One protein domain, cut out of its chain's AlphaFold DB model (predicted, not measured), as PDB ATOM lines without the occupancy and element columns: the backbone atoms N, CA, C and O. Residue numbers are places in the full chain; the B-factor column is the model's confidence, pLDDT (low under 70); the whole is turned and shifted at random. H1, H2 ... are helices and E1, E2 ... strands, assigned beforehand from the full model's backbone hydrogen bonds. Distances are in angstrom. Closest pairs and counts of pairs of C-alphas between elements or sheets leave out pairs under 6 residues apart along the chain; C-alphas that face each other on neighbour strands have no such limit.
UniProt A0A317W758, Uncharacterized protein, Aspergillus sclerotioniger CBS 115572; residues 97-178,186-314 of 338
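AT A GLANCE: This is residues 97 to 178 and 186 to 314 of the 338 residues of an uncharacterized protein of Aspergillus sclerotioniger CBS 115572 (UniProt A0A317W758). A small three-stranded sheet, E2 E3 E4, lies in the middle of a long domain, with H5 over E4 and H4 and H6 near it. H1 and H3 are at one end of the sheet, and past H1 comes a group of three crossed helices, H7, H8 and H9; H2 and E1 are at the opposite end, with E1 farthest out. The printed part has 211 residues, with nine named helices and four named strands in the order H1 H2 E1 E2 H3 E3 E4 H4 H5 H6 H7 H8 H9, and the sheet, in the order E2, E3, E4, is antiparallel. The class is mostly helix, though under half of the residues, 101 of 211, are in named elements. The whole is compact, with a radius of gyration of the C-alphas of 17.4 A, and spans 58 by 40 by 29 A.

IN THESE COORDINATES: Residues 97 to 108 hold no named element. H1, residues 109 to 121, begins at C-alpha 109 at (-15.600, -43.012, 11.451) and is 18.5 A long. After residues 122 to 160, which hold no named element, come H2, residues 161 to 169, 12.5 A, and E1, residues 175 to 177. Past the cut follow E2, residues 192 to 195, H3, residues 197 to 202, E3, residues 205 to 210, 16.5 A, and E4, residues 216 to 222, 16.8 A. H4, residues 224 to 237, is the longest helix at 20.5 A and ends at C-alpha 237 at (-48.187, -58.766, 25.622). Then come H5, residues 241 to 247, H6, residues 249 to 252, H7, residues 264 to 273, 14.4 A, H8, residues 283 to 293, 15.4 A, and H9, residues 297 to 303, which ends at C-alpha 303 at (-12.702, -32.680, 21.733).

HOW THE PARTS SIT: In the sheet E2 and E3 are antiparallel at 144 degrees, with N 194 and O 206 at 2.8 A. The hairpin E3 and E4 is antiparallel at 164 degrees, with N 205 and O 222 at 2.8 A. H5 is on the sheet over E4 at a height of 9.0 A, only just slantwise to the strands at 57 degrees to E4 on the local plane; its closest C-alpha pair with E4 is Ser 218 and Glu 242, 5.8 A. H2, H3, H4 and H6 only graze the sheet. H4 and H5 only just touch, with 3 pairs of C-alphas within 8 A, the closest those of Glu 230 and Leu 244 at 6.9 A. H1 touches H3 at a steep tilt of 58 degrees, the closest C-alphas being those of His 114 and Leu 200 at 5.5 A. H7 touches H8 at a steep tilt of 50 degrees, opposite ways, with the C-alphas of Asn 269 and Arg 283 closest at 5.5 A. H8 touches H9 at a steep tilt of 61 degrees, opposite ways, with the C-alphas of Glu 291 and Leu 298 closest at 6.9 A. E1 pairs with no named strand. Every O i to N i+4 pair is within hydrogen-bond range in H1, H3, H5, H7, H8 and H9, against 8 of 10 in H4 and 2 of 5 in H2, where 4 of 6 O i to N i+3 pairs are; H6 is too short for such a pair.

THE WHOLE: The C-alphas farthest apart are those of Thr 178 and Glu 284, 58.6 A. Residues 179 to 185 are not printed, and C-alphas 178 and 186 are 11.4 A apart across the cut. The links H1 to H2, of 39 residues, and H6 to H7, of 11 residues, are long. The mean pLDDT of the printed part is 86.6; residues 127 to 130, 137 to 143, 150 to 156, 162 to 163 and 253 to 254 are under 70.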
ATOM      1  N   ILE A  97     -29.271 -55.562  14.843       88.88
ATOM      2  CA  ILE A  97     -28.296 -55.793  13.773       88.88
ATOM      3  C   ILE A  97     -27.835 -54.465  13.188       88.88
ATOM      4  O   ILE A  97     -28.644 -53.592  12.877       88.88
ATOM      5  N   CYS A  98     -26.528 -54.324  12.990       90.94
ATOM      6  CA  CYS A  98     -25.936 -53.212  12.266       90.94
ATOM      7  C   CYS A  98     -25.569 -53.657  10.852       90.94
ATOM      8  O   CYS A  98     -24.672 -54.476  10.653       90.94
ATOM      9  N   PHE A  99     -26.309 -53.129   9.880       88.44
ATOM     10  CA  PHE A  99     -26.111 -53.381   8.457       88.44
ATOM     11  C   PHE A  99     -25.224 -52.312   7.815       88.44
ATOM     12  O   PHE A  99     -24.498 -52.594   6.874       88.44
ATOM     13  N   ALA A 100     -25.254 -51.077   8.315       89.19
ATOM     14  CA  ALA A 100     -24.381 -50.025   7.811       89.19
ATOM     15  C   ALA A 100     -22.891 -50.363   8.029       89.19
ATOM     16  O   ALA A 100     -22.535 -50.950   9.056       89.19
ATOM     17  N   PRO A 101     -21.995 -49.956   7.111       88.88
ATOM     18  CA  PRO A 101     -20.566 -50.111   7.328       88.88
ATOM     19  C   PRO A 101     -20.138 -49.186   8.468       88.88
ATOM     20  O   PRO A 101     -20.246 -47.963   8.371       88.88
ATOM     21  N   VAL A 102     -19.683 -49.778   9.569       89.19
ATOM     22  CA  VAL A 102     -19.253 -49.060  10.769       89.19
ATOM     23  C   VAL A 102     -17.893 -49.590  11.199       89.19
ATOM     24  O   VAL A 102     -17.741 -50.778  11.485       89.19
ATOM     25  N   ASN A 103     -16.905 -48.703  11.263       88.62
ATOM     26  CA  ASN A 103     -15.608 -48.960  11.876       88.62
ATOM     27  C   ASN A 103     -14.972 -47.632  12.318       88.62
ATOM     28  O   ASN A 103     -15.498 -46.556  12.039       88.62
ATOM     29  N   ARG A 104     -13.843 -47.718  13.027       90.50
ATOM     30  CA  ARG A 104     -13.086 -46.541  13.480       90.50
ATOM     31  C   ARG A 104     -12.150 -45.967  12.417       90.50
ATOM     32  O   ARG A 104     -11.490 -44.961  12.669       90.50
ATOM     33  N   ASP A 105     -12.072 -46.592  11.246       89.31
ATOM     34  CA  ASP A 105     -11.227 -46.112  10.162       89.31
ATOM     35  C   ASP A 105     -11.842 -44.862   9.534       89.31
ATOM     36  O   ASP A 105     -13.049 -44.622   9.605       89.31
ATOM     37  N   LYS A 106     -11.009 -44.049   8.880       85.56
ATOM     38  CA  LYS A 106     -11.426 -42.749   8.327       85.56
ATOM     39  C   LYS A 106     -12.641 -42.840   7.401       85.56
ATOM     40  O   LYS A 106     -13.442 -41.909   7.379       85.56
ATOM     41  N   ASP A 107     -12.788 -43.950   6.687       87.44
ATOM     42  CA  ASP A 107     -13.851 -44.142   5.700       87.44
ATOM     43  C   ASP A 107     -15.239 -44.326   6.343       87.44
ATOM     44  O   ASP A 107     -16.251 -43.981   5.726       87.44
ATOM     45  N   HIS A 108     -15.307 -44.807   7.594       90.12
ATOM     46  CA  HIS A 108     -16.571 -45.043   8.306       90.12
ATOM     47  C   HIS A 108     -16.614 -44.482   9.739       90.12
ATOM     48  O   HIS A 108     -17.587 -44.722  10.456       90.12
ATOM     49  N   ALA A 109     -15.645 -43.651  10.134       93.44
ATOM     50  CA  ALA A 109     -15.600 -43.012  11.451       93.44
ATOM     51  C   ALA A 109     -16.878 -42.217  11.768       93.44
ATOM     52  O   ALA A 109     -17.400 -42.298  12.877       93.44
ATOM     53  N   LYS A 110     -17.447 -41.511  10.779       95.44
ATOM     54  CA  LYS A 110     -18.716 -40.783  10.958       95.44
ATOM     55  C   LYS A 110     -19.876 -41.726  11.298       95.44
ATOM     56  O   LYS A 110     -20.662 -41.438  12.196       95.44
ATOM     57  N   ASN A 111     -19.945 -42.869  10.618       95.94
ATOM     58  CA  ASN A 111     -20.939 -43.901  10.894       95.94
ATOM     59  C   ASN A 111     -20.750 -44.494  12.300       95.94
ATOM     60  O   ASN A 111     -21.737 -44.755  12.980       95.94
ATOM     61  N   TYR A 112     -19.504 -44.654  12.759       95.81
ATOM     62  CA  TYR A 112     -19.211 -45.076  14.130       95.81
ATOM     63  C   TYR A 112     -19.684 -44.050  15.162       95.81
ATOM     64  O   TYR A 112     -20.385 -44.423  16.096       95.81
ATOM     65  N   THR A 113     -19.395 -42.761  14.971       97.00
ATOM     66  CA  THR A 113     -19.889 -41.697  15.863       97.00
ATOM     67  C   THR A 113     -21.417 -41.667  15.916       97.00
ATOM     68  O   THR A 113     -22.004 -41.602  16.995       97.00
ATOM     69  N   HIS A 114     -22.084 -41.757  14.761       97.75
ATOM     70  CA  HIS A 114     -23.548 -41.807  14.691       97.75
ATOM     71  C   HIS A 114     -24.116 -43.060  15.360       97.75
ATOM     72  O   HIS A 114     -25.121 -42.957  16.063       97.75
ATOM     73  N   LEU A 115     -23.461 -44.215  15.200       97.06
ATOM     74  CA  LEU A 115     -23.828 -45.441  15.905       97.06
ATOM     75  C   LEU A 115     -23.707 -45.249  17.418       97.06
ATOM     76  O   LEU A 115     -24.656 -45.554  18.131       97.06
ATOM     77  N   THR A 116     -22.583 -44.726  17.909       96.69
ATOM     78  CA  THR A 116     -22.380 -44.476  19.341       96.69
ATOM     79  C   THR A 116     -23.491 -43.589  19.892       96.69
ATOM     80  O   THR A 116     -24.152 -43.983  20.846       96.69
ATOM     81  N   LYS A 117     -23.792 -42.457  19.240       97.81
ATOM     82  CA  LYS A 117     -24.906 -41.585  19.648       97.81
ATOM     83  C   LYS A 117     -26.234 -42.333  19.693       97.81
ATOM     84  O   LYS A 117     -26.956 -42.230  20.676       97.81
ATOM     85  N   LEU A 118     -26.549 -43.100  18.650       96.56
ATOM     86  CA  LEU A 118     -27.780 -43.884  18.574       96.56
ATOM     87  C   LEU A 118     -27.905 -44.869  19.747       96.56
ATOM     88  O   LEU A 118     -28.984 -44.999  20.318       96.56
ATOM     89  N   LEU A 119     -26.803 -45.536  20.107       94.44
ATOM     90  CA  LEU A 119     -26.756 -46.478  21.224       94.44
ATOM     91  C   LEU A 119     -26.930 -45.786  22.574       94.44
ATOM     92  O   LEU A 119     -27.651 -46.303  23.415       94.44
ATOM     93  N   ILE A 120     -26.352 -44.601  22.767       94.19
ATOM     94  CA  ILE A 120     -26.558 -43.812  23.990       94.19
ATOM     95  C   ILE A 120     -28.022 -43.364  24.101       94.19
ATOM     96  O   ILE A 120     -28.632 -43.466  25.162       94.19
ATOM     97  N   LEU A 121     -28.622 -42.912  22.997       93.88
ATOM     98  CA  LEU A 121     -30.013 -42.450  22.978       93.88
ATOM     99  C   LEU A 121     -31.034 -43.560  23.303       93.88
ATOM    100  O   LEU A 121     -32.152 -43.236  23.693       93.88
ATOM    101  N   LEU A 122     -30.676 -44.844  23.165       91.06
ATOM    102  CA  LEU A 122     -31.537 -45.982  23.532       91.06
ATOM    103  C   LEU A 122     -31.757 -46.131  25.047       91.06
ATOM    104  O   LEU A 122     -32.696 -46.817  25.447       91.06
ATOM    105  N   TYR A 123     -30.932 -45.479  25.871       88.25
ATOM    106  CA  TYR A 123     -31.085 -45.438  27.331       88.25
ATOM    107  C   TYR A 123     -32.100 -44.383  27.793       88.25
ATOM    108  O   TYR A 123     -32.491 -44.353  28.959       88.25
ATOM    109  N   ILE A 124     -32.555 -43.512  26.890       87.38
ATOM    110  CA  ILE A 124     -33.605 -42.539  27.184       87.38
ATOM    111  C   ILE A 124     -34.947 -43.235  26.985       87.38
ATOM    112  O   ILE A 124     -35.207 -43.770  25.915       87.38
ATOM    113  N   HIS A 125     -35.823 -43.198  27.985       78.00
ATOM    114  CA  HIS A 125     -37.118 -43.871  27.918       78.00
ATOM    115  C   HIS A 125     -38.271 -42.896  28.082       78.00
ATOM    116  O   HIS A 125     -38.451 -42.275  29.133       78.00
ATOM    117  N   GLU A 126     -39.109 -42.818  27.056       72.06
ATOM    118  CA  GLU A 126     -40.423 -42.215  27.195       72.06
ATOM    119  C   GLU A 126     -41.419 -43.224  27.798       72.06
ATOM    120  O   GLU A 126     -41.311 -44.432  27.596       72.06
ATOM    121  N   ASN A 127     -42.387 -42.730  28.574       63.44
ATOM    122  CA  ASN A 127     -43.471 -43.525  29.171       63.44
ATOM    123  C   ASN A 127     -43.067 -44.624  30.172       63.44
ATOM    124  O   ASN A 127     -43.815 -45.576  30.376       63.44
ATOM    125  N   TRP A 128     -41.961 -44.423  30.896       62.19
ATOM    126  CA  TRP A 128     -41.599 -45.224  32.078       62.19
ATOM    127  C   TRP A 128     -41.375 -46.717  31.791       62.19
ATOM    128  O   TRP A 128     -41.602 -47.552  32.668       62.19
ATOM    129  N   ALA A 129     -40.917 -47.062  30.584       67.31
ATOM    130  CA  ALA A 129     -40.405 -48.403  30.330       67.31
ATOM    131  C   ALA A 129     -39.268 -48.694  31.335       67.31
ATOM    132  O   ALA A 129     -38.320 -47.912  31.406       67.31
ATOM    133  N   PRO A 130     -39.361 -49.766  32.146       62.94
ATOM    134  CA  PRO A 130     -38.472 -49.965  33.292       62.94
ATOM    135  C   PRO A 130     -37.081 -50.490  32.906       62.94
ATOM    136  O   PRO A 130     -36.286 -50.799  33.791       62.94
ATOM    137  N   SER A 131     -36.797 -50.671  31.613       73.06
ATOM    138  CA  SER A 131     -35.572 -51.315  31.150       73.06
ATOM    139  C   SER A 131     -35.203 -50.942  29.712       73.06
ATOM    140  O   SER A 131     -36.057 -50.536  28.919       73.06
ATOM    141  N   HIS A 132     -33.930 -51.163  29.365       82.50
ATOM    142  CA  HIS A 132     -33.416 -51.034  28.001       82.50
ATOM    143  C   HIS A 132     -34.287 -51.806  26.992       82.50
ATOM    144  O   HIS A 132     -34.732 -52.913  27.308       82.50
ATOM    145  N   PRO A 133     -34.475 -51.331  25.746       85.25
ATOM    146  CA  PRO A 133     -35.394 -51.979  24.805       85.25
ATOM    147  C   PRO A 133     -34.976 -53.410  24.436       85.25
ATOM    148  O   PRO A 133     -35.801 -54.209  24.006       85.25
ATOM    149  N   PHE A 134     -33.698 -53.744  24.628       83.88
ATOM    150  CA  PHE A 134     -33.127 -55.055  24.314       83.88
ATOM    151  C   PHE A 134     -32.788 -55.909  25.546       83.88
ATOM    152  O   PHE A 134     -32.251 -57.000  25.387       83.88
ATOM    153  N   SER A 135     -33.128 -55.473  26.767       77.06
ATOM    154  CA  SER A 135     -32.852 -56.250  27.991       77.06
ATOM    155  C   SER A 135     -33.728 -57.501  28.138       77.06
ATOM    156  O   SER A 135     -33.459 -58.351  28.981       77.06
ATOM    157  N   TYR A 136     -34.797 -57.616  27.346       72.12
ATOM    158  CA  TYR A 136     -35.686 -58.779  27.347       72.12
ATOM    159  C   TYR A 136     -35.119 -59.974  26.568       72.12
ATOM    160  O   TYR A 136     -35.658 -61.077  26.678       72.12
ATOM    161  N   ASP A 137     -34.044 -59.785  25.795       69.44
ATOM    162  CA  ASP A 137     -33.305 -60.892  25.194       69.44
ATOM    163  C   ASP A 137     -32.249 -61.396  26.194       69.44
ATOM    164  O   ASP A 137     -31.207 -60.761  26.353       69.44
ATOM    165  N   PRO A 138     -32.441 -62.571  26.827       63.66
ATOM    166  CA  PRO A 138     -31.483 -63.118  27.793       63.66
ATOM    167  C   PRO A 138     -30.132 -63.488  27.162       63.66
ATOM    168  O   PRO A 138     -29.215 -63.906  27.864       63.66
ATOM    169  N   SER A 139     -30.017 -63.419  25.833       60.28
ATOM    170  CA  SER A 139     -28.780 -63.646  25.094       60.28
ATOM    171  C   SER A 139     -28.140 -62.365  24.563       60.28
ATOM    172  O   SER A 139     -27.061 -62.449  23.961       60.28
ATOM    173  N   ALA A 140     -28.778 -61.202  24.727       63.47
ATOM    174  CA  ALA A 140     -28.198 -59.934  24.321       63.47
ATOM    175  C   ALA A 140     -26.935 -59.657  25.151       63.47
ATOM    176  O   ALA A 140     -26.911 -59.931  26.352       63.47
ATOM    177  N   PRO A 141     -25.852 -59.168  24.519       64.31
ATOM    178  CA  PRO A 141     -24.706 -58.708  25.279       64.31
ATOM    179  C   PRO A 141     -25.126 -57.553  26.190       64.31
ATOM    180  O   PRO A 141     -26.068 -56.812  25.906       64.31
ATOM    181  N   HIS A 142     -24.383 -57.425  27.276       66.69
ATOM    182  CA  HIS A 142     -24.475 -56.357  28.249       66.69
ATOM    183  C   HIS A 142     -23.150 -55.586  28.172       66.69
ATOM    184  O   HIS A 142     -22.102 -56.196  28.422       66.69
ATOM    185  N   PRO A 143     -23.137 -54.323  27.697       67.94
ATOM    186  CA  PRO A 143     -24.251 -53.540  27.134       67.94
ATOM    187  C   PRO A 143     -24.779 -54.083  25.786       67.94
ATOM    188  O   PRO A 143     -24.082 -54.803  25.064       67.94
ATOM    189  N   SER A 144     -26.020 -53.718  25.430       80.19
ATOM    190  CA  SER A 144     -26.720 -54.188  24.220       80.19
ATOM    191  C   SER A 144     -26.139 -53.595  22.933       80.19
ATOM    192  O   SER A 144     -26.628 -52.605  22.394       80.19
ATOM    193  N   ILE A 145     -25.089 -54.233  22.419       85.69
ATOM    194  CA  ILE A 145     -24.393 -53.857  21.183       85.69
ATOM    195  C   ILE A 145     -24.955 -54.665  19.994       85.69
ATOM    196  O   ILE A 145     -25.089 -55.889  20.103       85.69
ATOM    197  N   PRO A 146     -25.258 -54.025  18.846       88.12
ATOM    198  CA  PRO A 146     -25.776 -54.715  17.671       88.12
ATOM    199  C   PRO A 146     -24.713 -55.617  17.046       88.12
ATOM    200  O   PRO A 146     -23.525 -55.286  17.013       88.12
ATOM    201  N   ALA A 147     -25.149 -56.740  16.485       86.44
ATOM    202  CA  ALA A 147     -24.261 -57.599  15.714       86.44
ATOM    203  C   ALA A 147     -24.018 -56.998  14.321       86.44
ATOM    204  O   ALA A 147     -24.958 -56.575  13.647       86.44
ATOM    205  N   GLN A 148     -22.763 -56.947  13.884       84.62
ATOM    206  CA  GLN A 148     -22.366 -56.342  12.618       84.62
ATOM    207  C   GLN A 148     -22.481 -57.332  11.464       84.62
ATOM    208  O   GLN A 148     -21.954 -58.446  11.518       84.62
ATOM    209  N   TYR A 149     -23.139 -56.902  10.393       77.19
ATOM    210  CA  TYR A 149     -23.214 -57.673   9.166       77.19
ATOM    211  C   TYR A 149     -21.857 -57.655   8.430       77.19
ATOM    212  O   TYR A 149     -21.330 -56.574   8.166       77.19
ATOM    213  N   PRO A 150     -21.257 -58.820   8.117       62.22
ATOM    214  CA  PRO A 150     -19.865 -58.870   7.667       62.22
ATOM    215  C   PRO A 150     -19.635 -58.587   6.170       62.22
ATOM    216  O   PRO A 150     -18.495 -58.309   5.810       62.22
ATOM    217  N   ASP A 151     -20.646 -58.663   5.288       67.94
ATOM    218  CA  ASP A 151     -20.433 -58.601   3.824       67.94
ATOM    219  C   ASP A 151     -21.564 -57.900   3.043       67.94
ATOM    220  O   ASP A 151     -22.412 -58.536   2.418       67.94
ATOM    221  N   LEU A 152     -21.549 -56.565   3.016       63.19
ATOM    222  CA  LEU A 152     -22.542 -55.755   2.292       63.19
ATOM    223  C   LEU A 152     -22.590 -55.991   0.774       63.19
ATOM    224  O   LEU A 152     -23.556 -55.583   0.132       63.19
ATOM    225  N   ALA A 153     -21.583 -56.637   0.178       64.00
ATOM    226  CA  ALA A 153     -21.602 -56.949  -1.251       64.00
ATOM    227  C   ALA A 153     -22.566 -58.100  -1.575       64.00
ATOM    228  O   ALA A 153     -23.037 -58.210  -2.709       64.00
ATOM    229  N   ARG A 154     -22.866 -58.958  -0.592       63.38
ATOM    230  CA  ARG A 154     -23.707 -60.144  -0.779       63.38
ATOM    231  C   ARG A 154     -25.199 -59.835  -0.724       63.38
ATOM    232  O   ARG A 154     -25.954 -60.419  -1.501       63.38
ATOM    233  N   TYR A 155     -25.613 -58.905   0.135       66.88
ATOM    234  CA  TYR A 155     -27.005 -58.465   0.232       66.88
ATOM    235  C   TYR A 155     -27.086 -56.944   0.137       66.88
ATOM    236  O   TYR A 155     -26.538 -56.252   0.989       66.88
ATOM    237  N   PRO A 156     -27.776 -56.394  -0.877       61.47
ATOM    238  CA  PRO A 156     -27.792 -54.953  -1.101       61.47
ATOM    239  C   PRO A 156     -28.781 -54.205  -0.194       61.47
ATOM    240  O   PRO A 156     -28.748 -52.978  -0.157       61.47
ATOM    241  N   SER A 157     -29.681 -54.904   0.513       72.00
ATOM    242  CA  SER A 157     -30.698 -54.273   1.361       72.00
ATOM    243  C   SER A 157     -31.005 -55.068   2.630       72.00
ATOM    244  O   SER A 157     -30.919 -56.297   2.660       72.00
ATOM    245  N   SER A 158     -31.422 -54.341   3.668       70.06
ATOM    246  CA  SER A 158     -31.906 -54.874   4.947       70.06
ATOM    247  C   SER A 158     -33.153 -55.753   4.792       70.06
ATOM    248  O   SER A 158     -33.304 -56.739   5.509       70.06
ATOM    249  N   GLU A 159     -34.011 -55.451   3.816       72.12
ATOM    250  CA  GLU A 159     -35.223 -56.223   3.507       72.12
ATOM    251  C   GLU A 159     -34.906 -57.638   3.002       72.12
ATOM    252  O   GLU A 159     -35.603 -58.591   3.337       72.12
ATOM    253  N   ASN A 160     -33.816 -57.801   2.247       70.44
ATOM    254  CA  ASN A 160     -33.383 -59.105   1.735       70.44
ATOM    255  C   ASN A 160     -32.583 -59.915   2.761       70.44
ATOM    256  O   ASN A 160     -32.299 -61.088   2.542       70.44
ATOM    257  N   PHE A 161     -32.164 -59.295   3.861       70.06
ATOM    258  CA  PHE A 161     -31.149 -59.869   4.731       70.06
ATOM    259  C   PHE A 161     -31.710 -60.958   5.668       70.06
ATOM    260  O   PHE A 161     -31.096 -62.015   5.799       70.06
ATOM    261  N   ILE A 162     -32.889 -60.776   6.273       66.31
ATOM    262  CA  ILE A 162     -33.424 -61.741   7.266       66.31
ATOM    263  C   ILE A 162     -33.880 -63.048   6.628       66.31
ATOM    264  O   ILE A 162     -33.722 -64.124   7.209       66.31
ATOM    265  N   SER A 163     -34.379 -62.965   5.400       67.38
ATOM    266  CA  SER A 163     -34.757 -64.129   4.608       67.38
ATOM    267  C   SER A 163     -33.559 -65.053   4.348       67.38
ATOM    268  O   SER A 163     -33.686 -66.280   4.343       67.38
ATOM    269  N   LEU A 164     -32.366 -64.467   4.251       73.44
ATOM    270  CA  LEU A 164     -31.116 -65.173   4.001       73.44
ATOM    271  C   LEU A 164     -30.361 -65.485   5.296       73.44
ATOM    272  O   LEU A 164     -29.640 -66.474   5.338       73.44
ATOM    273  N   TYR A 165     -30.603 -64.745   6.378       78.25
ATOM    274  CA  TYR A 165     -29.969 -64.927   7.686       78.25
ATOM    275  C   TYR A 165     -30.068 -66.362   8.226       78.25
ATOM    276  O   TYR A 165     -29.064 -67.012   8.542       78.25
ATOM    277  N   TYR A 166     -31.289 -66.891   8.286       79.31
ATOM    278  CA  TYR A 166     -31.527 -68.255   8.758       79.31
ATOM    279  C   TYR A 166     -31.070 -69.300   7.748       79.31
ATOM    280  O   TYR A 166     -30.574 -70.363   8.131       79.31
ATOM    281  N   LEU A 167     -31.200 -68.989   6.456       80.25
ATOM    282  CA  LEU A 167     -30.742 -69.867   5.393       80.25
ATOM    283  C   LEU A 167     -29.226 -70.013   5.394       80.25
ATOM    284  O   LEU A 167     -28.768 -71.135   5.265       80.25
ATOM    285  N   GLU A 168     -28.446 -68.950   5.585       78.94
ATOM    286  CA  GLU A 168     -26.977 -68.986   5.585       78.94
ATOM    287  C   GLU A 168     -26.404 -69.877   6.691       78.94
ATOM    288  O   GLU A 168     -25.355 -70.495   6.497       78.94
ATOM    289  N   THR A 169     -27.118 -69.980   7.815       76.12
ATOM    290  CA  THR A 169     -26.712 -70.750   9.000       76.12
ATOM    291  C   THR A 169     -27.373 -72.124   9.114       76.12
ATOM    292  O   THR A 169     -27.059 -72.895  10.022       76.12
ATOM    293  N   ALA A 170     -28.289 -72.458   8.196       77.56
ATOM    294  CA  ALA A 170     -29.095 -73.679   8.260       77.56
ATOM    295  C   ALA A 170     -29.794 -73.859   9.622       77.56
ATOM    296  O   ALA A 170     -29.816 -74.963  10.180       77.56
ATOM    297  N   ASP A 171     -30.318 -72.774  10.194       81.00
ATOM    298  CA  ASP A 171     -30.826 -72.798  11.560       81.00
ATOM    299  C   ASP A 171     -32.233 -73.401  11.644       81.00
ATOM    300  O   ASP A 171     -33.256 -72.718  11.572       81.00
ATOM    301  N   PHE A 172     -32.288 -74.715  11.853       81.88
ATOM    302  CA  PHE A 172     -33.534 -75.464  12.017       81.88
ATOM    303  C   PHE A 172     -34.332 -75.086  13.272       81.88
ATOM    304  O   PHE A 172     -35.433 -75.589  13.453       81.88
ATOM    305  N   ARG A 173     -33.857 -74.179  14.135       82.12
ATOM    306  CA  ARG A 173     -34.729 -73.577  15.160       82.12
ATOM    307  C   ARG A 173     -35.748 -72.609  14.552       82.12
ATOM    308  O   ARG A 173     -36.723 -72.288  15.215       82.12
ATOM    309  N   TYR A 174     -35.525 -72.159  13.317       85.69
ATOM    310  CA  TYR A 174     -36.349 -71.156  12.637       85.69
ATOM    311  C   TYR A 174     -36.704 -71.534  11.198       85.69
ATOM    312  O   TYR A 174     -37.492 -70.834  10.573       85.69
ATOM    313  N   LEU A 175     -36.160 -72.631  10.668       87.06
ATOM    314  CA  LEU A 175     -36.426 -73.103   9.312       87.06
ATOM    315  C   LEU A 175     -37.234 -74.394   9.290       87.06
ATOM    316  O   LEU A 175     -36.985 -75.325  10.062       87.06
ATOM    317  N   SER A 176     -38.126 -74.499   8.312       89.31
ATOM    318  CA  SER A 176     -38.765 -75.760   7.965       89.31
ATOM    319  C   SER A 176     -38.949 -75.925   6.469       89.31
ATOM    320  O   SER A 176     -38.766 -74.987   5.697       89.31
ATOM    321  N   VAL A 177     -39.226 -77.157   6.058       88.44
ATOM    322  CA  VAL A 177     -39.255 -77.560   4.653       88.44
ATOM    323  C   VAL A 177     -40.673 -77.977   4.297       88.44
ATOM    324  O   VAL A 177     -41.281 -78.791   4.993       88.44
ATOM    325  N   THR A 178     -41.198 -77.415   3.214       89.81
ATOM    326  CA  THR A 178     -42.528 -77.746   2.702       89.81
ATOM    327  C   THR A 178     -42.548 -79.139   2.072       89.81
ATOM    328  O   THR A 178     -41.521 -79.772   1.812       89.81
ATOM    329  N   ALA A 186     -40.142 -70.192  10.093       83.88
ATOM    330  CA  ALA A 186     -41.091 -70.332  11.193       83.88
ATOM    331  C   ALA A 186     -40.845 -69.298  12.314       83.88
ATOM    332  O   ALA A 186     -41.398 -69.411  13.404       83.88
ATOM    333  N   ALA A 187     -40.029 -68.270  12.049       73.50
ATOM    334  CA  ALA A 187     -39.741 -67.148  12.946       73.50
ATOM    335  C   ALA A 187     -40.879 -66.098  12.999       73.50
ATOM    336  O   ALA A 187     -40.612 -64.900  13.102       73.50
ATOM    337  N   ILE A 188     -42.148 -66.517  12.889       71.81
ATOM    338  CA  ILE A 188     -43.281 -65.579  12.850       71.81
ATOM    339  C   ILE A 188     -43.355 -64.795  14.162       71.81
ATOM    340  O   ILE A 188     -43.190 -65.353  15.248       71.81
ATOM    341  N   GLY A 189     -43.638 -63.499  14.041       76.94
ATOM    342  CA  GLY A 189     -43.882 -62.609  15.173       76.94
ATOM    343  C   GLY A 189     -42.620 -61.986  15.760       76.94
ATOM    344  O   GLY A 189     -42.739 -61.167  16.659       76.94
ATOM    345  N   GLN A 190     -41.429 -62.321  15.254       85.62
ATOM    346  CA  GLN A 190     -40.196 -61.638  15.647       85.62
ATOM    347  C   GLN A 190     -40.132 -60.226  15.057       85.62
ATOM    348  O   GLN A 190     -40.498 -60.006  13.898       85.62
ATOM    349  N   ILE A 191     -39.626 -59.287  15.859       90.50
ATOM    350  CA  ILE A 191     -39.289 -57.931  15.425       90.50
ATOM    351  C   ILE A 191     -37.772 -57.832  15.315       90.50
ATOM    352  O   ILE A 191     -37.050 -58.130  16.266       90.50
ATOM    353  N   TYR A 192     -37.299 -57.395  14.155       89.75
ATOM    354  CA  TYR A 192     -35.889 -57.136  13.905       89.75
ATOM    355  C   TYR A 192     -35.642 -55.642  13.878       89.75
ATOM    356  O   TYR A 192     -36.294 -54.917  13.126       89.75
ATOM    357  N   THR A 193     -34.656 -55.205  14.651       92.19
ATOM    358  CA  THR A 193     -34.176 -53.830  14.660       92.19
ATOM    359  C   THR A 193     -32.886 -53.739  13.863       92.19
ATOM    360  O   THR A 193     -31.870 -54.343  14.220       92.19
ATOM    361  N   VAL A 194     -32.917 -52.958  12.788       91.69
ATOM    362  CA  VAL A 194     -31.813 -52.815  11.840       91.69
ATOM    363  C   VAL A 194     -31.281 -51.383  11.842       91.69
ATOM    364  O   VAL A 194     -32.008 -50.398  11.679       91.69
ATOM    365  N   ILE A 195     -29.966 -51.269  11.998       93.50
ATOM    366  CA  ILE A 195     -29.212 -50.033  11.814       93.50
ATOM    367  C   ILE A 195     -28.630 -50.047  10.403       93.50
ATOM    368  O   ILE A 195     -27.567 -50.623  10.163       93.50
ATOM    369  N   ASP A 196     -29.352 -49.440   9.466       92.56
ATOM    370  CA  ASP A 196     -28.887 -49.182   8.105       92.56
ATOM    371  C   ASP A 196     -28.308 -47.759   7.973       92.56
ATOM    372  O   ASP A 196     -28.193 -47.008   8.947       92.56
ATOM    373  N   GLN A 197     -27.896 -47.384   6.761       93.00
ATOM    374  CA  GLN A 197     -27.292 -46.073   6.524       93.00
ATOM    375  C   GLN A 197     -28.277 -44.916   6.774       93.00
ATOM    376  O   GLN A 197     -27.853 -43.837   7.198       93.00
ATOM    377  N   ASP A 198     -29.577 -45.122   6.538       94.19
ATOM    378  CA  ASP A 198     -30.603 -44.116   6.833       94.19
ATOM    379  C   ASP A 198     -30.832 -43.994   8.344       94.19
ATOM    380  O   ASP A 198     -30.991 -42.884   8.849       94.19
ATOM    381  N   THR A 199     -30.752 -45.099   9.089       95.75
ATOM    382  CA  THR A 199     -30.792 -45.102  10.555       95.75
ATOM    383  C   THR A 199     -29.662 -44.252  11.126       95.75
ATOM    384  O   THR A 199     -29.923 -43.389  11.960       95.75
ATOM    385  N   LEU A 200     -28.424 -44.437  10.654       96.44
ATOM    386  CA  LEU A 200     -27.285 -43.632  11.116       96.44
ATOM    387  C   LEU A 200     -27.445 -42.151  10.764       96.44
ATOM    388  O   LEU A 200     -27.146 -41.287  11.580       96.44
ATOM    389  N   LYS A 201     -27.967 -41.850   9.571       96.31
ATOM    390  CA  LYS A 201     -28.169 -40.472   9.110       96.31
ATOM    391  C   LYS A 201     -29.292 -39.748   9.856       96.31
ATOM    392  O   LYS A 201     -29.175 -38.556  10.119       96.31
ATOM    393  N   THR A 202     -30.397 -40.441  10.119       96.62
ATOM    394  CA  THR A 202     -31.644 -39.836  10.616       96.62
ATOM    395  C   THR A 202     -31.895 -40.088  12.095       96.62
ATOM    396  O   THR A 202     -32.842 -39.536  12.643       96.62
ATOM    397  N   GLY A 203     -31.106 -40.944  12.743       96.31
ATOM    398  CA  GLY A 203     -31.327 -41.342  14.130       96.31
ATOM    399  C   GLY A 203     -32.608 -42.150  14.348       96.31
ATOM    400  O   GLY A 203     -33.082 -42.215  15.475       96.31
ATOM    401  N   ARG A 204     -33.207 -42.734  13.297       95.44
ATOM    402  CA  ARG A 204     -34.448 -43.521  13.393       95.44
ATOM    403  C   ARG A 204     -34.183 -44.986  13.085       95.44
ATOM    404  O   ARG A 204     -33.868 -45.335  11.946       95.44
ATOM    405  N   LEU A 205     -34.336 -45.831  14.096       94.50
ATOM    406  CA  LEU A 205     -34.168 -47.278  14.023       94.50
ATOM    407  C   LEU A 205     -35.206 -47.878  13.082       94.50
ATOM    408  O   LEU A 205     -36.384 -47.540  13.181       94.50
ATOM    409  N   ALA A 206     -34.778 -48.758  12.179       94.00
ATOM    410  CA  ALA A 206     -35.681 -49.476  11.292       94.00
ATOM    411  C   ALA A 206     -36.151 -50.761  11.974       94.00
ATOM    412  O   ALA A 206     -35.325 -51.551  12.431       94.00
ATOM    413  N   LEU A 207     -37.465 -50.958  12.050       93.56
ATOM    414  CA  LEU A 207     -38.085 -52.156  12.605       93.56
ATOM    415  C   LEU A 207     -38.764 -52.921  11.476       93.56
ATOM    416  O   LEU A 207     -39.485 -52.325  10.674       93.56
ATOM    417  N   PHE A 208     -38.571 -54.234  11.455       91.56
ATOM    418  CA  PHE A 208     -39.153 -55.121  10.455       91.56
ATOM    419  C   PHE A 208     -39.758 -56.362  11.106       91.56
ATOM    420  O   PHE A 208     -39.180 -56.938  12.029       91.56
ATOM    421  N   SER A 209     -40.886 -56.812  10.568       91.06
ATOM    422  CA  SER A 209     -41.400 -58.167  10.752       91.06
ATOM    423  C   SER A 209     -41.518 -58.847   9.391       91.06
ATOM    424  O   SER A 209     -41.700 -58.190   8.363       91.06
ATOM    425  N   PHE A 210     -41.403 -60.172   9.374       88.00
ATOM    426  CA  PHE A 210     -41.361 -60.954   8.142       88.00
ATOM    427  C   PHE A 210     -42.462 -62.003   8.114       88.00
ATOM    428  O   PHE A 210     -42.877 -62.542   9.143       88.00
ATOM    429  N   GLN A 211     -42.926 -62.285   6.906       89.19
ATOM    430  CA  GLN A 211     -43.736 -63.447   6.599       89.19
ATOM    431  C   GLN A 211     -42.861 -64.704   6.542       89.19
ATOM    432  O   GLN A 211     -41.630 -64.648   6.482       89.19
ATOM    433  N   SER A 212     -43.505 -65.866   6.504       89.31
ATOM    434  CA  SER A 212     -42.816 -67.154   6.426       89.31
ATOM    435  C   SER A 212     -42.007 -67.368   5.151       89.31
ATOM    436  O   SER A 212     -41.043 -68.125   5.146       89.31
ATOM    437  N   ASN A 213     -42.381 -66.710   4.061       87.62
ATOM    438  CA  ASN A 213     -41.649 -66.732   2.796       87.62
ATOM    439  C   ASN A 213     -40.434 -65.778   2.802       87.62
ATOM    440  O   ASN A 213     -39.727 -65.669   1.806       87.62
ATOM    441  N   GLY A 214     -40.186 -65.073   3.914       84.88
ATOM    442  CA  GLY A 214     -39.098 -64.110   4.052       84.88
ATOM    443  C   GLY A 214     -39.382 -62.726   3.466       84.88
ATOM    444  O   GLY A 214     -38.482 -61.892   3.475       84.88
ATOM    445  N   GLN A 215     -40.597 -62.452   2.983       86.94
ATOM    446  CA  GLN A 215     -41.002 -61.100   2.590       86.94
ATOM    447  C   GLN A 215     -41.312 -60.242   3.820       86.94
ATOM    448  O   GLN A 215     -41.769 -60.748   4.846       86.94
ATOM    449  N   VAL A 216     -41.084 -58.932   3.715       89.00
ATOM    450  CA  VAL A 216     -41.454 -57.977   4.767       89.00
ATOM    451  C   VAL A 216     -42.974 -57.984   4.931       89.00
ATOM    452  O   VAL A 216     -43.710 -57.750   3.975       89.00
ATOM    453  N   LYS A 217     -43.441 -58.261   6.151       90.12
ATOM    454  CA  LYS A 217     -44.857 -58.192   6.529       90.12
ATOM    455  C   LYS A 217     -45.235 -56.767   6.926       90.12
ATOM    456  O   LYS A 217     -46.207 -56.225   6.414       90.12
ATOM    457  N   SER A 218     -44.440 -56.186   7.820       91.56
ATOM    458  CA  SER A 218     -44.637 -54.844   8.367       91.56
ATOM    459  C   SER A 218     -43.280 -54.189   8.583       91.56
ATOM    460  O   SER A 218     -42.308 -54.857   8.946       91.56
ATOM    461  N   SER A 219     -43.210 -52.875   8.395       92.38
ATOM    462  CA  SER A 219     -42.001 -52.102   8.662       92.38
ATOM    463  C   SER A 219     -42.340 -50.708   9.154       92.38
ATOM    464  O   SER A 219     -43.299 -50.101   8.681       92.38
ATOM    465  N   THR A 220     -41.521 -50.176  10.051       93.44
ATOM    466  CA  THR A 220     -41.629 -48.791  10.517       93.44
ATOM    467  C   THR A 220     -40.259 -48.253  10.909       93.44
ATOM    468  O   THR A 220     -39.270 -48.991  10.953       93.44
ATOM    469  N   ARG A 221     -40.190 -46.953  11.188       93.31
ATOM    470  CA  ARG A 221     -39.014 -46.315  11.774       93.31
ATOM    471  C   ARG A 221     -39.389 -45.646  13.082       93.31
ATOM    472  O   ARG A 221     -40.463 -45.060  13.189       93.31
ATOM    473  N   LEU A 222     -38.499 -45.742  14.062       92.88
ATOM    474  CA  LEU A 222     -38.748 -45.262  15.412       92.88
ATOM    475  C   LEU A 222     -37.532 -44.532  15.980       92.88
ATOM    476  O   LEU A 222     -36.388 -44.897  15.709       92.88
ATOM    477  N   ARG A 223     -37.766 -43.501  16.791       92.31
ATOM    478  CA  ARG A 223     -36.693 -42.854  17.550       92.31
ATOM    479  C   ARG A 223     -36.259 -43.742  18.722       92.31
ATOM    480  O   ARG A 223     -37.102 -44.452  19.272       92.31
ATOM    481  N   PRO A 224     -34.986 -43.670  19.150       92.44
ATOM    482  CA  PRO A 224     -34.457 -44.505  20.224       92.44
ATOM    483  C   PRO A 224     -35.310 -44.473  21.493       92.44
ATOM    484  O   PRO A 224     -35.599 -45.524  22.055       92.44
ATOM    485  N   TRP A 225     -35.811 -43.299  21.881       88.94
ATOM    486  CA  TRP A 225     -36.535 -43.144  23.141       88.94
ATOM    487  C   TRP A 225     -37.972 -43.672  23.170       88.94
ATOM    488  O   TRP A 225     -38.536 -43.824  24.254       88.94
ATOM    489  N   HIS A 226     -38.555 -44.018  22.018       89.25
ATOM    490  CA  HIS A 226     -39.839 -44.733  21.969       89.25
ATOM    491  C   HIS A 226     -39.648 -46.264  21.975       89.25
ATOM    492  O   HIS A 226     -40.596 -47.000  22.240       89.25
ATOM    493  N   MET A 227     -38.430 -46.767  21.720       89.19
ATOM    494  CA  MET A 227     -38.164 -48.210  21.605       89.19
ATOM    495  C   MET A 227     -38.481 -48.977  22.884       89.19
ATOM    496  O   MET A 227     -38.931 -50.115  22.805       89.19
ATOM    497  N   GLY A 228     -38.240 -48.376  24.055       85.56
ATOM    498  CA  GLY A 228     -38.479 -49.040  25.338       85.56
ATOM    499  C   GLY A 228     -39.932 -49.478  25.478       85.56
ATOM    500  O   GLY A 228     -40.195 -50.657  25.685       85.56
ATOM    501  N   ALA A 229     -40.868 -48.549  25.273       83.94
ATOM    502  CA  ALA A 229     -42.298 -48.836  25.351       83.94
ATOM    503  C   ALA A 229     -42.735 -49.882  24.311       83.94
ATOM    504  O   ALA A 229     -43.438 -50.831  24.656       83.94
ATOM    505  N   GLU A 230     -42.269 -49.753  23.064       88.56
ATOM    506  CA  GLU A 230     -42.591 -50.699  21.991       88.56
ATOM    507  C   GLU A 230     -42.122 -52.123  22.298       88.56
ATOM    508  O   GLU A 230     -42.891 -53.084  22.207       88.56
ATOM    509  N   MET A 231     -40.860 -52.271  22.701       87.88
ATOM    510  CA  MET A 231     -40.286 -53.585  22.981       87.88
ATOM    511  C   MET A 231     -40.870 -54.190  24.260       87.88
ATOM    512  O   MET A 231     -41.135 -55.391  24.287       87.88
ATOM    513  N   SER A 232     -41.165 -53.388  25.290       85.06
ATOM    514  CA  SER A 232     -41.894 -53.869  26.470       85.06
ATOM    515  C   SER A 232     -43.264 -54.436  26.088       85.06
ATOM    516  O   SER A 232     -43.596 -55.546  26.503       85.06
ATOM    517  N   THR A 233     -44.044 -53.737  25.260       88.50
ATOM    518  CA  THR A 233     -45.362 -54.215  24.810       88.50
ATOM    519  C   THR A 233     -45.248 -55.477  23.958       88.50
ATOM    520  O   THR A 233     -45.989 -56.438  24.183       88.50
ATOM    521  N   HIS A 234     -44.280 -55.525  23.038       90.44
ATOM    522  CA  HIS A 234     -43.982 -56.724  22.258       90.44
ATOM    523  C   HIS A 234     -43.688 -57.933  23.160       90.44
ATOM    524  O   HIS A 234     -44.326 -58.976  23.028       90.44
ATOM    525  N   HIS A 235     -42.759 -57.792  24.106       86.38
ATOM    526  CA  HIS A 235     -42.297 -58.906  24.934       86.38
ATOM    527  C   HIS A 235     -43.288 -59.313  26.030       86.38
ATOM    528  O   HIS A 235     -43.387 -60.500  26.338       86.38
ATOM    529  N   MET A 236     -44.024 -58.368  26.619       85.75
ATOM    530  CA  MET A 236     -44.962 -58.660  27.710       85.75
ATOM    531  C   MET A 236     -46.338 -59.097  27.215       85.75
ATOM    532  O   MET A 236     -46.952 -59.971  27.825       85.75
ATOM    533  N   LEU A 237     -46.840 -58.493  26.134       88.56
ATOM    534  CA  LEU A 237     -48.187 -58.766  25.622       88.56
ATOM    535  C   LEU A 237     -48.187 -59.620  24.350       88.56
ATOM    536  O   LEU A 237     -49.258 -60.004  23.878       88.56
ATOM    537  N   GLY A 238     -47.016 -59.918  23.782       89.94
ATOM    538  CA  GLY A 238     -46.891 -60.700  22.551       89.94
ATOM    539  C   GLY A 238     -47.399 -59.961  21.314       89.94
ATOM    540  O   GLY A 238     -47.827 -60.600  20.353       89.94
ATOM    541  N   TRP A 239     -47.430 -58.626  21.337       92.44
ATOM    542  CA  TRP A 239     -47.979 -57.851  20.226       92.44
ATOM    543  C   TRP A 239     -47.046 -57.891  19.013       92.44
ATOM    544  O   TRP A 239     -45.844 -57.655  19.162       92.44
ATOM    545  N   PRO A 240     -47.569 -58.176  17.808       92.38
ATOM    546  CA  PRO A 240     -46.774 -58.127  16.590       92.38
ATOM    547  C   PRO A 240     -46.583 -56.678  16.113       92.38
ATOM    548  O   PRO A 240     -47.346 -55.786  16.484       92.38
ATOM    549  N   LEU A 241     -45.590 -56.450  15.247       93.19
ATOM    550  CA  LEU A 241     -45.217 -55.106  14.787       93.19
ATOM    551  C   LEU A 241     -46.370 -54.339  14.122       93.19
ATOM    552  O   LEU A 241     -46.510 -53.147  14.360       93.19
ATOM    553  N   GLU A 242     -47.209 -54.996  13.319       93.06
ATOM    554  CA  GLU A 242     -48.391 -54.362  12.710       93.06
ATOM    555  C   GLU A 242     -49.321 -53.744  13.757       93.06
ATOM    556  O   GLU A 242     -49.773 -52.616  13.604       93.06
ATOM    557  N   ARG A 243     -49.541 -54.458  14.862       93.19
ATOM    558  CA  ARG A 243     -50.422 -54.007  15.932       93.19
ATOM    559  C   ARG A 243     -49.818 -52.828  16.682       93.19
ATOM    560  O   ARG A 243     -50.541 -51.912  17.047       93.19
ATOM    561  N   LEU A 244     -48.504 -52.857  16.898       92.38
ATOM    562  CA  LEU A 244     -47.768 -51.756  17.513       92.38
ATOM    563  C   LEU A 244     -47.873 -50.477  16.671       92.38
ATOM    564  O   LEU A 244     -48.243 -49.431  17.193       92.38
ATOM    565  N   ILE A 245     -47.660 -50.589  15.355       92.38
ATOM    566  CA  ILE A 245     -47.784 -49.463  14.418       92.38
ATOM    567  C   ILE A 245     -49.187 -48.841  14.480       92.38
ATOM    568  O   ILE A 245     -49.313 -47.614  14.524       92.38
ATOM    569  N   ASP A 246     -50.223 -49.679  14.500       89.88
ATOM    570  CA  ASP A 246     -51.613 -49.229  14.483       89.88
ATOM    571  C   ASP A 246     -52.051 -48.641  15.838       89.88
ATOM    572  O   ASP A 246     -52.593 -47.533  15.902       89.88
ATOM    573  N   GLU A 247     -51.808 -49.357  16.941       87.50
ATOM    574  CA  GLU A 247     -52.306 -48.993  18.276       87.50
ATOM    575  C   GLU A 247     -51.434 -47.942  18.983       87.50
ATOM    576  O   GLU A 247     -51.957 -47.150  19.770       87.50
ATOM    577  N   HIS A 248     -50.137 -47.858  18.672       85.88
ATOM    578  CA  HIS A 248     -49.237 -46.813  19.170       85.88
ATOM    579  C   HIS A 248     -48.870 -45.778  18.101       85.88
ATOM    580  O   HIS A 248     -47.779 -45.202  18.105       85.88
ATOM    581  N   SER A 249     -49.796 -45.496  17.183       79.25
ATOM    582  CA  SER A 249     -49.570 -44.574  16.064       79.25
ATOM    583  C   SER A 249     -48.948 -43.227  16.461       79.25
ATOM    584  O   SER A 249     -48.208 -42.660  15.671       79.25
ATOM    585  N   TYR A 250     -49.144 -42.734  17.687       76.12
ATOM    586  CA  TYR A 250     -48.526 -41.503  18.189       76.12
ATOM    587  C   TYR A 250     -46.987 -41.528  18.281       76.12
ATOM    588  O   TYR A 250     -46.376 -40.469  18.176       76.12
ATOM    589  N   TYR A 251     -46.340 -42.687  18.444       77.69
ATOM    590  CA  TYR A 251     -44.872 -42.775  18.386       77.69
ATOM    591  C   TYR A 251     -44.333 -42.823  16.954       77.69
ATOM    592  O   TYR A 251     -43.155 -42.535  16.713       77.69
ATOM    593  N   HIS A 252     -45.184 -43.238  16.017       74.69
ATOM    594  CA  HIS A 252     -44.845 -43.465  14.614       74.69
ATOM    595  C   HIS A 252     -45.201 -42.252  13.739       74.69
ATOM    596  O   HIS A 252     -44.480 -41.925  12.794       74.69
ATOM    597  N   LEU A 253     -46.275 -41.542  14.085       67.25
ATOM    598  CA  LEU A 253     -46.690 -40.268  13.512       67.25
ATOM    599  C   LEU A 253     -45.840 -39.152  14.130       67.25
ATOM    600  O   LEU A 253     -45.853 -38.953  15.337       67.25
ATOM    601  N   GLY A 254     -45.083 -38.419  13.310       67.62
ATOM    602  CA  GLY A 254     -44.160 -37.388  13.809       67.62
ATOM    603  C   GLY A 254     -42.788 -37.922  14.237       67.62
ATOM    604  O   GLY A 254     -42.055 -37.255  14.964       67.62
ATOM    605  N   CYS A 255     -42.398 -39.112  13.761       81.19
ATOM    606  CA  CYS A 255     -41.033 -39.628  13.885       81.19
ATOM    607  C   CYS A 255     -40.068 -38.886  12.932       81.19
ATOM    608  O   CYS A 255     -39.507 -39.457  11.985       81.19
ATOM    609  N   ASP A 256     -39.904 -37.581  13.158       88.38
ATOM    610  CA  ASP A 256     -39.057 -36.736  12.325       88.38
ATOM    611  C   ASP A 256     -37.575 -37.102  12.508       88.38
ATOM    612  O   ASP A 256     -37.167 -37.484  13.614       88.38
ATOM    613  N   PRO A 257     -36.750 -36.997  11.451       94.12
ATOM    614  CA  PRO A 257     -35.315 -37.239  11.538       94.12
ATOM    615  C   PRO A 257     -34.629 -36.392  12.615       94.12
ATOM    616  O   PRO A 257     -34.855 -35.187  12.721       94.12
ATOM    617  N   LEU A 258     -33.728 -37.018  13.364       95.12
ATOM    618  CA  LEU A 258     -32.772 -36.345  14.232       95.12
ATOM    619  C   LEU A 258     -31.577 -35.865  13.408       95.12
ATOM    620  O   LEU A 258     -31.122 -36.542  12.484       95.12
ATOM    621  N   ASN A 259     -31.026 -34.711  13.776       96.38
ATOM    622  CA  ASN A 259     -29.744 -34.274  13.242       96.38
ATOM    623  C   ASN A 259     -28.604 -34.916  14.049       96.38
ATOM    624  O   ASN A 259     -28.169 -34.368  15.061       96.38
ATOM    625  N   MET A 260     -28.121 -36.068  13.582       97.44
ATOM    626  CA  MET A 260     -27.065 -36.848  14.246       97.44
ATOM    627  C   MET A 260     -25.681 -36.167  14.238       97.44
ATOM    628  O   MET A 260     -24.761 -36.612  14.930       97.44
ATOM    629  N   ASP A 261     -25.526 -35.069  13.491       97.12
ATOM    630  CA  ASP A 261     -24.305 -34.257  13.474       97.12
ATOM    631  C   ASP A 261     -24.239 -33.242  14.631       97.12
ATOM    632  O   ASP A 261     -23.172 -32.690  14.890       97.12
ATOM    633  N   LEU A 262     -25.336 -33.011  15.363       97.88
ATOM    634  CA  LEU A 262     -25.315 -32.168  16.565       97.88
ATOM    635  C   LEU A 262     -24.651 -32.888  17.749       97.88
ATOM    636  O   LEU A 262     -24.716 -34.121  17.815       97.88
ATOM    637  N   PRO A 263     -24.071 -32.151  18.716       98.12
ATOM    638  CA  PRO A 263     -23.700 -32.719  20.008       98.12
ATOM    639  C   PRO A 263     -24.885 -33.458  20.636       98.12
ATOM    640  O   PRO A 263     -26.023 -32.980  20.552       98.12
ATOM    641  N   ILE A 264     -24.653 -34.612  21.261       98.12
ATOM    642  CA  ILE A 264     -25.746 -35.481  21.732       98.12
ATOM    643  C   ILE A 264     -26.670 -34.767  22.731       98.12
ATOM    644  O   ILE A 264     -27.891 -34.929  22.676       98.12
ATOM    645  N   VAL A 265     -26.106 -33.894  23.571       97.62
ATOM    646  CA  VAL A 265     -26.849 -33.047  24.518       97.62
ATOM    647  C   VAL A 265     -27.811 -32.103  23.787       97.62
ATOM    648  O   VAL A 265     -28.932 -31.874  24.241       97.62
ATOM    649  N   ASP A 266     -27.409 -31.571  22.633       97.75
ATOM    650  CA  ASP A 266     -28.227 -30.640  21.855       97.75
ATOM    651  C   ASP A 266     -29.326 -31.372  21.066       97.75
ATOM    652  O   ASP A 266     -30.416 -30.823  20.871       97.75
ATOM    653  N   ILE A 267     -29.102 -32.637  20.680       97.06
ATOM    654  CA  ILE A 267     -30.142 -33.503  20.099       97.06
ATOM    655  C   ILE A 267     -31.298 -33.668  21.092       97.06
ATOM    656  O   ILE A 267     -32.449 -33.380  20.751       97.06
ATOM    657  N   VAL A 268     -31.005 -34.086  22.327       95.06
ATOM    658  CA  VAL A 268     -32.041 -34.344  23.343       95.06
ATOM    659  C   VAL A 268     -32.686 -33.052  23.833       95.06
ATOM    660  O   VAL A 268     -33.911 -32.954  23.861       95.06
ATOM    661  N   ASN A 269     -31.891 -32.010  24.097       94.88
ATOM    662  CA  ASN A 269     -32.405 -30.724  24.562       94.88
ATOM    663  C   ASN A 269     -33.324 -30.070  23.520       94.88
ATOM    664  O   ASN A 269     -34.399 -29.582  23.865       94.88
ATOM    665  N   SER A 270     -32.946 -30.086  22.237       93.50
ATOM    666  CA  SER A 270     -33.804 -29.529  21.188       93.50
ATOM    667  C   SER A 270     -35.098 -30.336  21.012       93.50
ATOM    668  O   SER A 270     -36.148 -29.749  20.766       93.50
ATOM    669  N   SER A 271     -35.052 -31.659  21.194       91.81
ATOM    670  CA  SER A 271     -36.240 -32.525  21.140       91.81
ATOM    671  C   SER A 271     -37.190 -32.257  22.314       91.81
ATOM    672  O   SER A 271     -38.396 -32.132  22.106       91.81
ATOM    673  N   THR A 272     -36.662 -32.038  23.525       90.69
ATOM    674  CA  THR A 272     -37.448 -31.562  24.679       90.69
ATOM    675  C   THR A 272     -38.090 -30.201  24.404       90.69
ATOM    676  O   THR A 272     -39.279 -30.020  24.649       90.69
ATOM    677  N   GLN A 273     -37.336 -29.244  23.852       90.81
ATOM    678  CA  GLN A 273     -37.844 -27.897  23.550       90.81
ATOM    679  C   GLN A 273     -38.966 -27.895  22.505       90.81
ATOM    680  O   GLN A 273     -39.856 -27.048  22.571       90.81
ATOM    681  N   ARG A 274     -38.945 -28.840  21.556       89.94
ATOM    682  CA  ARG A 274     -40.014 -29.030  20.563       89.94
ATOM    683  C   ARG A 274     -41.219 -29.815  21.101       89.94
ATOM    684  O   ARG A 274     -42.202 -29.957  20.384       89.94
ATOM    685  N   GLY A 275     -41.167 -30.295  22.345       86.94
ATOM    686  CA  GLY A 275     -42.225 -31.119  22.936       86.94
ATOM    687  C   GLY A 275     -42.266 -32.550  22.393       86.94
ATOM    688  O   GLY A 275     -43.278 -33.219  22.532       86.94
ATOM    689  N   GLU A 276     -41.182 -33.020  21.774       86.56
ATOM    690  CA  GLU A 276     -41.076 -34.371  21.202       86.56
ATOM    691  C   GLU A 276     -40.521 -35.397  22.199       86.56
ATOM    692  O   GLU A 276     -40.523 -36.591  21.922       86.56
ATOM    693  N   LEU A 277     -39.976 -34.921  23.320       86.44
ATOM    694  CA  LEU A 277     -39.473 -35.737  24.418       86.44
ATOM    695  C   LEU A 277     -40.029 -35.174  25.727       86.44
ATOM    696  O   LEU A 277     -39.617 -34.096  26.169       86.44
ATOM    697  N   HIS A 278     -40.959 -35.897  26.352       83.06
ATOM    698  CA  HIS A 278     -41.754 -35.411  27.490       83.06
ATOM    699  C   HIS A 278     -41.029 -35.499  28.849       83.06
ATOM    700  O   HIS A 278     -41.620 -35.842  29.878       83.06
ATOM    701  N   VAL A 279     -39.734 -35.173  28.873       81.50
ATOM    702  CA  VAL A 279     -38.907 -35.124  30.087       81.50
ATOM    703  C   VAL A 279     -38.499 -33.670  30.347       81.50
ATOM    704  O   VAL A 279     -37.846 -33.072  29.493       81.50
ATOM    705  N   PRO A 280     -38.861 -33.067  31.498       81.12
ATOM    706  CA  PRO A 280     -38.675 -31.637  31.754       81.12
ATOM    707  C   PRO A 280     -37.242 -31.305  32.208       81.12
ATOM    708  O   PRO A 280     -37.034 -30.678  33.247       81.12
ATOM    709  N   TYR A 281     -36.243 -31.761  31.458       87.44
ATOM    710  CA  TYR A 281     -34.832 -31.538  31.756       87.44
ATOM    711  C   TYR A 281     -34.298 -30.287  31.078       87.44
ATOM    712  O   TYR A 281     -34.615 -29.987  29.928       87.44
ATOM    713  N   SER A 282     -33.467 -29.549  31.819       90.19
ATOM    714  CA  SER A 282     -32.605 -28.543  31.208       90.19
ATOM    715  C   SER A 282     -31.452 -29.231  30.483       90.19
ATOM    716  O   SER A 282     -31.167 -30.410  30.701       90.19
ATOM    717  N   ARG A 283     -30.738 -28.472  29.656       93.62
ATOM    718  CA  ARG A 283     -29.539 -28.945  28.964       93.62
ATOM    719  C   ARG A 283     -28.497 -29.536  29.926       93.62
ATOM    720  O   ARG A 283     -27.873 -30.541  29.608       93.62
ATOM    721  N   GLU A 284     -28.326 -28.934  31.101       94.62
ATOM    722  CA  GLU A 284     -27.387 -29.387  32.135       94.62
ATOM    723  C   GLU A 284     -27.833 -30.710  32.761       94.62
ATOM    724  O   GLU A 284     -27.006 -31.588  32.977       94.62
ATOM    725  N   HIS A 285     -29.137 -30.875  33.005       91.31
ATOM    726  CA  HIS A 285     -29.677 -32.151  33.476       91.31
ATOM    727  C   HIS A 285     -29.478 -33.239  32.420       91.31
ATOM    728  O   HIS A 285     -29.015 -34.321  32.755       91.31
ATOM    729  N   TRP A 286     -29.717 -32.936  31.139       93.12
ATOM    730  CA  TRP A 286     -29.421 -33.877  30.060       93.12
ATOM    731  C   TRP A 286     -27.951 -34.286  30.010       93.12
ATOM    732  O   TRP A 286     -27.663 -35.461  29.819       93.12
ATOM    733  N   ALA A 287     -27.026 -33.344  30.201       95.38
ATOM    734  CA  ALA A 287     -25.605 -33.664  30.247       95.38
ATOM    735  C   ALA A 287     -25.267 -34.626  31.401       95.38
ATOM    736  O   ALA A 287     -24.515 -35.570  31.193       95.38
ATOM    737  N   LEU A 288     -25.857 -34.430  32.586       92.00
ATOM    738  CA  LEU A 288     -25.665 -35.337  33.724       92.00
ATOM    739  C   LEU A 288     -26.192 -36.748  33.433       92.00
ATOM    740  O   LEU A 288     -25.503 -37.719  33.713       92.00
ATOM    741  N   GLU A 289     -27.382 -36.862  32.846       89.00
ATOM    742  CA  GLU A 289     -27.985 -38.157  32.499       89.00
ATOM    743  C   GLU A 289     -27.180 -38.894  31.424       89.00
ATOM    744  O   GLU A 289     -26.885 -40.080  31.548       89.00
ATOM    745  N   LEU A 290     -26.749 -38.183  30.381       92.94
ATOM    746  CA  LEU A 290     -25.934 -38.764  29.315       92.94
ATOM    747  C   LEU A 290     -24.567 -39.240  29.826       92.94
ATOM    748  O   LEU A 290     -24.065 -40.251  29.342       92.94
ATOM    749  N   GLU A 291     -23.997 -38.563  30.824       93.50
ATOM    750  CA  GLU A 291     -22.766 -38.998  31.488       93.50
ATOM    751  C   GLU A 291     -22.971 -40.288  32.304       93.50
ATOM    752  O   GLU A 291     -22.048 -41.092  32.406       93.50
ATOM    753  N   LEU A 292     -24.177 -40.538  32.833       88.94
ATOM    754  CA  LEU A 292     -24.518 -41.820  33.467       88.94
ATOM    755  C   LEU A 292     -24.638 -42.948  32.437       88.94
ATOM    756  O   LEU A 292     -24.191 -44.063  32.694       88.94
ATOM    757  N   PHE A 293     -25.236 -42.676  31.274       90.00
ATOM    758  CA  PHE A 293     -25.415 -43.683  30.220       90.00
ATOM    759  C   PHE A 293     -24.109 -44.011  29.497       90.00
ATOM    760  O   PHE A 293     -23.889 -45.154  29.096       90.00
ATOM    761  N   ALA A 294     -23.250 -43.009  29.320       93.81
ATOM    762  CA  ALA A 294     -22.016 -43.117  28.560       93.81
ATOM    763  C   ALA A 294     -20.882 -42.295  29.192       93.81
ATOM    764  O   ALA A 294     -20.491 -41.258  28.641       93.81
ATOM    765  N   PRO A 295     -20.311 -42.766  30.315       94.38
ATOM    766  CA  PRO A 295     -19.241 -42.058  31.010       94.38
ATOM    767  C   PRO A 295     -18.070 -41.710  30.083       94.38
ATOM    768  O   PRO A 295     -17.563 -42.567  29.354       94.38
ATOM    769  N   GLY A 296     -17.634 -40.452  30.104       96.50
ATOM    770  CA  GLY A 296     -16.537 -39.908  29.302       96.50
ATOM    771  C   GLY A 296     -16.886 -39.576  27.847       96.50
ATOM    772  O   GLY A 296     -16.073 -38.949  27.164       96.50
ATOM    773  N   TYR A 297     -18.075 -39.937  27.348       98.00
ATOM    774  CA  TYR A 297     -18.458 -39.647  25.962       98.00
ATOM    775  C   TYR A 297     -18.535 -38.136  25.693       98.00
ATOM    776  O   TYR A 297     -18.051 -37.670  24.661       98.00
ATOM    777  N   LEU A 298     -19.096 -37.355  26.624       98.19
ATOM    778  CA  LEU A 298     -19.267 -35.909  26.441       98.19
ATOM    779  C   LEU A 298     -17.928 -35.163  26.352       98.19
ATOM    780  O   LEU A 298     -17.806 -34.210  25.581       98.19
ATOM    781  N   GLU A 299     -16.909 -35.606  27.095       98.12
ATOM    782  CA  GLU A 299     -15.558 -35.042  26.995       98.12
ATOM    783  C   GLU A 299     -14.933 -35.340  25.624       98.12
ATOM    784  O   GLU A 299     -14.347 -34.450  24.999       98.12
ATOM    785  N   LEU A 300     -15.078 -36.576  25.138       98.38
ATOM    786  CA  LEU A 300     -14.587 -36.968  23.817       98.38
ATOM    787  C   LEU A 300     -15.288 -36.179  22.707       98.38
ATOM    788  O   LEU A 300     -14.611 -35.664  21.819       98.38
ATOM    789  N   GLU A 301     -16.609 -36.010  22.786       98.25
ATOM    790  CA  GLU A 301     -17.386 -35.212  21.830       98.25
ATOM    791  C   GLU A 301     -16.960 -33.742  21.822       98.25
ATOM    792  O   GLU A 301     -16.731 -33.174  20.755       98.25
ATOM    793  N   ALA A 302     -16.727 -33.140  22.990       97.62
ATOM    794  CA  ALA A 302     -16.223 -31.768  23.079       97.62
ATOM    795  C   ALA A 302     -14.834 -31.584  22.433       97.62
ATOM    796  O   ALA A 302     -14.479 -30.474  22.027       97.62
ATOM    797  N   ARG A 303     -14.046 -32.660  22.332       97.88
ATOM    798  CA  ARG A 303     -12.702 -32.680  21.733       97.88
ATOM    799  C   ARG A 303     -12.688 -33.171  20.280       97.88
ATOM    800  O   ARG A 303     -11.621 -33.139  19.666       97.88
ATOM    801  N   GLY A 304     -13.824 -33.608  19.733       96.06
ATOM    802  CA  GLY A 304     -13.910 -34.217  18.399       96.06
ATOM    803  C   GLY A 304     -13.250 -35.601  18.307       96.06
ATOM    804  O   GLY A 304     -12.673 -35.941  17.272       96.06
ATOM    805  N   LEU A 305     -13.253 -36.357  19.408       96.81
ATOM    806  CA  LEU A 305     -12.639 -37.682  19.553       96.81
ATOM    807  C   LEU A 305     -13.685 -38.785  19.800       96.81
ATOM    808  O   LEU A 305     -13.380 -39.821  20.385       96.81
ATOM    809  N   GLU A 306     -14.927 -38.601  19.344       96.00
ATOM    810  CA  GLU A 306     -16.040 -39.543  19.566       96.00
ATOM    811  C   GLU A 306     -15.739 -40.958  19.056       96.00
ATOM    812  O   GLU A 306     -16.213 -41.949  19.614       96.00
ATOM    813  N   VAL A 307     -14.938 -41.062  17.991       95.62
ATOM    814  CA  VAL A 307     -14.534 -42.339  17.386       95.62
ATOM    815  C   VAL A 307     -13.697 -43.206  18.334       95.62
ATOM    816  O   VAL A 307     -13.660 -44.428  18.183       95.62
ATOM    817  N   GLU A 308     -13.056 -42.594  19.331       95.81
ATOM    818  CA  GLU A 308     -12.256 -43.285  20.346       95.81
ATOM    819  C   GLU A 308     -13.123 -43.918  21.441       95.81
ATOM    820  O   GLU A 308     -12.635 -44.767  22.185       95.81
ATOM    821  N   TYR A 309     -14.412 -43.564  21.525       96.19
ATOM    822  CA  TYR A 309     -15.299 -44.100  22.550       96.19
ATOM    823  C   TYR A 309     -15.467 -45.619  22.411       96.19
ATOM    824  O   TYR A 309     -15.799 -46.151  21.342       96.19
ATOM    825  N   GLU A 310     -15.258 -46.339  23.509       93.94
ATOM    826  CA  GLU A 310     -15.428 -47.786  23.579       93.94
ATOM    827  C   GLU A 310     -16.891 -48.143  23.848       93.94
ATOM    828  O   GLU A 310     -17.417 -47.855  24.914       93.94
ATOM    829  N   LEU A 311     -17.559 -48.841  22.917       91.88
ATOM    830  CA  LEU A 311     -18.969 -49.237  23.100       91.88
ATOM    831  C   LEU A 311     -19.201 -50.127  24.334       91.88
ATOM    832  O   LEU A 311     -20.313 -50.207  24.836       91.88
ATOM    833  N   THR A 312     -18.163 -50.811  24.822       89.62
ATOM    834  CA  THR A 312     -18.215 -51.606  26.060       89.62
ATOM    835  C   THR A 312     -18.234 -50.751  27.328       89.62
ATOM    836  O   THR A 312     -18.407 -51.302  28.406       89.62
ATOM    837  N   SER A 313     -18.024 -49.439  27.207       90.62
ATOM    838  CA  SER A 313     -18.109 -48.469  28.301       90.62
ATOM    839  C   SER A 313     -19.505 -47.860  28.459       90.62
ATOM    840  O   SER A 313     -19.695 -47.046  29.359       90.62
ATOM    841  N   LEU A 314     -20.471 -48.236  27.608       89.88
ATOM    842  CA  LEU A 314     -21.881 -47.908  27.827       89.88
ATOM    843  C   LEU A 314     -22.362 -48.540  29.137       89.88
ATOM    844  O   LEU A 314     -21.933 -49.642  29.488       89.88
TER     845      LEU A 314